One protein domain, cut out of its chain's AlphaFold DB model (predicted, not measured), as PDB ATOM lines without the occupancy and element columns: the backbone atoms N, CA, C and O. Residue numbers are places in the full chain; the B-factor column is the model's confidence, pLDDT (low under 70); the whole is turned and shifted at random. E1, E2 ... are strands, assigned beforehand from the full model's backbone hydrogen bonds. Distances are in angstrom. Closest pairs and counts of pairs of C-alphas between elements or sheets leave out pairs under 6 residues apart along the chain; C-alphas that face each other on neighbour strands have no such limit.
ATOM      1  N   ASP A 108      35.853  -8.631   1.234       72.44
ATOM      2  CA  ASP A 108      36.570  -9.908   1.213       72.44
ATOM      3  C   ASP A 108      36.358 -10.596  -0.146       72.44
ATOM      4  O   ASP A 108      35.574 -11.530  -0.293       72.44
ATOM      5  N   LEU A 109      37.018 -10.068  -1.182       78.12
ATOM      6  CA  LEU A 109      36.924 -10.584  -2.548       78.12
ATOM      7  C   LEU A 109      37.834 -11.803  -2.741       78.12
ATOM      8  O   LEU A 109      39.031 -11.755  -2.448       78.12
ATOM      9  N   SER A 110      37.283 -12.870  -3.316       81.25
ATOM     10  CA  SER A 110      38.018 -14.053  -3.767       81.25
ATOM     11  C   SER A 110      38.236 -14.018  -5.286       81.25
ATOM     12  O   SER A 110      37.437 -13.469  -6.048       81.25
ATOM     13  N   TYR A 111      39.351 -14.592  -5.752       84.25
ATOM     14  CA  TYR A 111      39.601 -14.753  -7.184       84.25
ATOM     15  C   TYR A 111      38.993 -16.063  -7.685       84.25
ATOM     16  O   TYR A 111      39.349 -17.138  -7.203       84.25
ATOM     17  N   ILE A 112      38.135 -15.966  -8.700       84.38
ATOM     18  CA  ILE A 112      37.546 -17.118  -9.386       84.38
ATOM     19  C   ILE A 112      38.224 -17.265 -10.745       84.38
ATOM     20  O   ILE A 112      38.114 -16.398 -11.616       84.38
ATOM     21  N   GLN A 113      38.936 -18.375 -10.932       85.56
ATOM     22  CA  GLN A 113      39.572 -18.688 -12.205       85.56
ATOM     23  C   GLN A 113      38.517 -19.039 -13.263       85.56
ATOM     24  O   GLN A 113      37.533 -19.721 -12.987       85.56
ATOM     25  N   THR A 114      38.736 -18.573 -14.493       88.31
ATOM     26  CA  THR A 114      37.902 -18.950 -15.639       88.31
ATOM     27  C   THR A 114      38.376 -20.268 -16.244       88.31
ATOM     28  O   THR A 114      39.577 -20.500 -16.387       88.31
ATOM     29  N   GLU A 115      37.426 -21.115 -16.628       88.38
ATOM     30  CA  GLU A 115      37.655 -22.372 -17.340       88.38
ATOM     31  C   GLU A 115      37.237 -22.228 -18.806       88.38
ATOM     32  O   GLU A 115      36.268 -21.537 -19.121       88.38
ATOM     33  N   GLU A 116      37.962 -22.875 -19.719       89.94
ATOM     34  CA  GLU A 116      37.606 -22.903 -21.137       89.94
ATOM     35  C   GLU A 116      36.783 -24.155 -21.446       89.94
ATOM     36  O   GLU A 116      37.275 -25.280 -21.372       89.94
ATOM     37  N   ILE A 117      35.517 -23.954 -21.809       90.38
ATOM     38  CA  ILE A 117      34.597 -25.028 -22.189       90.38
ATOM     39  C   ILE A 117      34.071 -24.694 -23.581       90.38
ATOM     40  O   ILE A 117      33.469 -23.643 -23.791       90.38
ATOM     41  N   ASN A 118      34.306 -25.582 -24.552       89.44
ATOM     42  CA  ASN A 118      33.907 -25.393 -25.955       89.44
ATOM     43  C   ASN A 118      34.417 -24.076 -26.585       89.44
ATOM     44  O   ASN A 118      33.707 -23.448 -27.367       89.44
ATOM     45  N   GLY A 119      35.631 -23.635 -26.234       89.38
ATOM     46  CA  GLY A 119      36.209 -22.380 -26.734       89.38
ATOM     47  C   GLY A 119      35.656 -21.113 -26.070       89.38
ATOM     48  O   GLY A 119      35.972 -20.003 -26.498       89.38
ATOM     49  N   GLN A 120      34.824 -21.252 -25.034       87.62
ATOM     50  CA  GLN A 120      34.275 -20.137 -24.271       87.62
ATOM     51  C   GLN A 120      34.858 -20.126 -22.855       87.62
ATOM     52  O   GLN A 120      34.826 -21.137 -22.156       87.62
ATOM     53  N   LYS A 121      35.370 -18.967 -22.416       87.12
ATOM     54  CA  LYS A 121      35.824 -18.762 -21.034       87.12
ATOM     55  C   LYS A 121      34.622 -18.534 -20.122       87.12
ATOM     56  O   LYS A 121      33.856 -17.594 -20.336       87.12
ATOM     57  N   LEU A 122      34.470 -19.378 -19.109       86.38
ATOM     58  CA  LEU A 122      33.364 -19.371 -18.154       86.38
ATOM     59  C   LEU A 122      33.919 -19.304 -16.730       86.38
ATOM     60  O   LEU A 122      34.803 -20.073 -16.367       86.38
ATOM     61  N   ALA A 123      33.397 -18.388 -15.914       86.75
ATOM     62  CA  ALA A 123      33.610 -18.398 -14.469       86.75
ATOM     63  C   ALA A 123      32.463 -19.174 -13.814       86.75
ATOM     64  O   ALA A 123      31.293 -18.923 -14.118       86.75
ATOM     65  N   LYS A 124      32.790 -20.117 -12.930       86.38
ATOM     66  CA  LYS A 124      31.797 -20.929 -12.229       86.38
ATOM     67  C   LYS A 124      31.719 -20.496 -10.772       86.38
ATOM     68  O   LYS A 124      32.665 -20.699 -10.024       86.38
ATOM     69  N   PHE A 125      30.574 -19.943 -10.388       84.44
ATOM     70  CA  PHE A 125      30.267 -19.654  -8.992       84.44
ATOM     71  C   PHE A 125      29.790 -20.924  -8.287       84.44
ATOM     72  O   PHE A 125      29.010 -21.715  -8.836       84.44
ATOM     73  N   THR A 126      30.277 -21.122  -7.075       83.62
ATOM     74  CA  THR A 126      29.835 -22.149  -6.139       83.62
ATOM     75  C   THR A 126      28.855 -21.552  -5.131       83.62
ATOM     76  O   THR A 126      28.612 -20.348  -5.119       83.62
ATOM     77  N   LYS A 127      28.248 -22.397  -4.294       81.06
ATOM     78  CA  LYS A 127      27.318 -21.927  -3.257       81.06
ATOM     79  C   LYS A 127      28.006 -21.040  -2.223       81.06
ATOM     80  O   LYS A 127      27.380 -20.127  -1.714       81.06
ATOM     81  N   ASP A 128      29.292 -21.276  -1.982       79.06
ATOM     82  CA  ASP A 128      30.090 -20.497  -1.037       79.06
ATOM     83  C   ASP A 128      30.367 -19.076  -1.559       79.06
ATOM     84  O   ASP A 128      30.621 -18.166  -0.775       79.06
ATOM     85  N   ASP A 129      30.255 -18.862  -2.877       75.00
ATOM     86  CA  ASP A 129      30.383 -17.544  -3.512       75.00
ATOM     87  C   ASP A 129      29.066 -16.743  -3.485       75.00
ATOM     88  O   ASP A 129      29.025 -15.581  -3.898       75.00
ATOM     89  N   VAL A 130      27.967 -17.360  -3.033       75.12
ATOM     90  CA  VAL A 130      26.634 -16.754  -2.987       75.12
ATOM     91  C   VAL A 130      26.221 -16.547  -1.534       75.12
ATOM     92  O   VAL A 130      26.049 -17.485  -0.765       75.12
ATOM     93  N   LEU A 131      25.986 -15.291  -1.161       73.44
ATOM     94  CA  LEU A 131      25.471 -14.941   0.161       73.44
ATOM     95  C   LEU A 131      23.956 -15.209   0.206       73.44
ATOM     96  O   LEU A 131      23.140 -14.343  -0.118       73.44
ATOM     97  N   GLU A 132      23.569 -16.439   0.557       67.56
ATOM     98  CA  GLU A 132      22.165 -16.883   0.546       67.56
ATOM     99  C   GLU A 132      21.335 -16.344   1.732       67.56
ATOM    100  O   GLU A 132      20.123 -16.152   1.577       67.56
ATOM    101  N   ASP A 133      21.976 -16.011   2.859       67.00
ATOM    102  CA  ASP A 133      21.312 -15.768   4.154       67.00
ATOM    103  C   ASP A 133      21.020 -14.298   4.498       67.00
ATOM    104  O   ASP A 133      20.488 -14.008   5.570       67.00
ATOM    105  N   MET A 134      21.325 -13.346   3.614       64.38
ATOM    106  CA  MET A 134      21.086 -11.930   3.918       64.38
ATOM    107  C   MET A 134      19.712 -11.441   3.429       64.38
ATOM    108  O   MET A 134      19.068 -12.078   2.589       64.38
ATOM    109  N   GLY A 135      19.209 -10.329   3.979       66.38
ATOM    110  CA  GLY A 135      17.923  -9.752   3.572       66.38
ATOM    111  C   GLY A 135      17.886  -9.472   2.065       66.38
ATOM    112  O   GLY A 135      18.917  -9.384   1.410       66.38
ATOM    113  N   SER A 136      16.705  -9.313   1.464       64.88
ATOM    114  CA  SER A 136      16.571  -9.122   0.006       64.88
ATOM    115  C   SER A 136      17.347  -7.922  -0.572       64.88
ATOM    116  O   SER A 136      17.553  -7.873  -1.778       64.88
ATOM    117  N   TRP A 137      17.794  -6.989   0.274       66.25
ATOM    118  CA  TRP A 137      18.648  -5.849  -0.082       66.25
ATOM    119  C   TRP A 137      20.152  -6.111   0.070       66.25
ATOM    120  O   TRP A 137      20.957  -5.385  -0.502       66.25
ATOM    121  N   ASP A 138      20.520  -7.174   0.777       63.22
ATOM    122  CA  ASP A 138      21.899  -7.543   1.094       63.22
ATOM    123  C   ASP A 138      22.430  -8.653   0.162       63.22
ATOM    124  O   ASP A 138      23.612  -8.991   0.179       63.22
ATOM    125  N   LYS A 139      21.574  -9.222  -0.699       64.62
ATOM    126  CA  LYS A 139      21.957 -10.220  -1.712       64.62
ATOM    127  C   LYS A 139      22.490  -9.543  -2.979       64.62
ATOM    128  O   LYS A 139      21.881  -9.638  -4.044       64.62
ATOM    129  N   ALA A 140      23.609  -8.833  -2.873       67.25
ATOM    130  CA  ALA A 140      24.309  -8.258  -4.020       67.25
ATOM    131  C   ALA A 140      25.648  -8.974  -4.238       67.25
ATOM    132  O   ALA A 140      26.439  -9.113  -3.310       67.25
ATOM    133  N   ILE A 141      25.913  -9.410  -5.473       69.19
ATOM    134  CA  ILE A 141      27.209  -9.980  -5.863       69.19
ATOM    135  C   ILE A 141      27.983  -8.903  -6.619       69.19
ATOM    136  O   ILE A 141      27.546  -8.436  -7.671       69.19
ATOM    137  N   ILE A 142      29.147  -8.523  -6.094       70.81
ATOM    138  CA  ILE A 142      30.102  -7.670  -6.801       70.81
ATOM    139  C   ILE A 142      31.073  -8.595  -7.538       70.81
ATOM    140  O   ILE A 142      31.905  -9.251  -6.919       70.81
ATOM    141  N   CYS A 143      30.964  -8.658  -8.867       71.00
ATOM    142  CA  CYS A 143      31.885  -9.411  -9.717       71.00
ATOM    143  C   CYS A 143      32.729  -8.449 -10.562       71.00
ATOM    144  O   CYS A 143      32.196  -7.688 -11.372       71.00
ATOM    145  N   CYS A 144      34.050  -8.507 -10.395       75.25
ATOM    146  CA  CYS A 144      35.002  -7.748 -11.200       75.25
ATOM    147  C   CYS A 144      35.582  -8.646 -12.297       75.25
ATOM    148  O   CYS A 144      36.312  -9.595 -12.009       75.25
ATOM    149  N   VAL A 145      35.296  -8.336 -13.563       79.94
ATOM    150  CA  VAL A 145      35.875  -9.060 -14.703       79.94
ATOM    151  C   VAL A 145      37.216  -8.424 -15.060       79.94
ATOM    152  O   VAL A 145      37.267  -7.321 -15.603       79.94
ATOM    153  N   LEU A 146      38.311  -9.122 -14.758       76.88
ATOM    154  CA  LEU A 146      39.657  -8.686 -15.122       76.88
ATOM    155  C   LEU A 146      39.982  -9.163 -16.541       76.88
ATOM    156  O   LEU A 146      40.188 -10.352 -16.786       76.88
ATOM    157  N   GLY A 147      40.017  -8.231 -17.491       73.94
ATOM    158  CA  GLY A 147      40.536  -8.497 -18.827       73.94
ATOM    159  C   GLY A 147      42.052  -8.664 -18.769       73.94
ATOM    160  O   GLY A 147      42.758  -7.771 -18.308       73.94
ATOM    161  N   GLN A 148      42.566  -9.798 -19.240       66.56
ATOM    162  CA  GLN A 148      44.004  -9.985 -19.401       66.56
ATOM    163  C   GLN A 148      44.458  -9.147 -20.607       66.56
ATOM    164  O   GLN A 148      44.186  -9.503 -21.752       66.56
ATOM    165  N   THR A 149      45.108  -8.006 -20.369       56.50
ATOM    166  CA  THR A 149      45.795  -7.259 -21.429       56.50
ATOM    167  C   THR A 149      47.097  -7.982 -21.738       56.50
ATOM    168  O   THR A 149      48.045  -7.915 -20.959       56.50
ATOM    169  N   HIS A 150      47.127  -8.718 -22.847       52.28
ATOM    170  CA  HIS A 150      48.368  -9.258 -23.389       52.28
ATOM    171  C   HIS A 150      49.202  -8.067 -23.888       52.28
ATOM    172  O   HIS A 150      48.829  -7.430 -24.873       52.28
ATOM    173  N   LEU A 151      50.254  -7.717 -23.145       41.22
ATOM    174  CA  LEU A 151      51.340  -6.845 -23.599       41.22
ATOM    175  C   LEU A 151      52.403  -7.684 -24.314       41.22
ATOM    176  O   LEU A 151      52.516  -8.891 -23.982       41.22
TER     177      LEU A 151
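What this domain is: This is residues 108 to 151 of the 151 residues of an uncharacterized protein of Cuscuta campestris (UniProt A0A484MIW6). This is a domain with little regular structure: a small hairpin of two short strands, E1 and E2, and then a long unnamed stretch, residues 124 to 151, that runs out, folds back at residues 133 to 138, which stick out, and ends in a tail. The printed part has 44 residues with no named helix and two antiparallel strands, E1 then E2; its class is all strand, though 8 residues are in named elements. It is only just loose, close to extended, with a radius of gyration of the C-alphas of 13.5 A, and spans 41 by 24 by 14 A.

Where its parts are: From Asp 108, go to C-alpha 114 at (37.902, -18.950, -15.639), where E1, residues 114 to 117, begins and runs 9.5 A. E2, residues 120 to 123, runs 10.0 A to C-alpha 123 at (33.610, -18.398, -14.469).

How they stand to each other: A tight link of 2 residues joins the hairpin E1 and E2, whose directions differ by 140 degrees. Look for N 115 and O 122, 2.8 A apart, within hydrogen-bond range.

The domain as a whole: The C-alphas farthest apart, those of Gly 135 and Leu 151, are 43.2 A apart. The printed part has no cut; pLDDT is under 70 at residues 132 to 141 and 148 to 151.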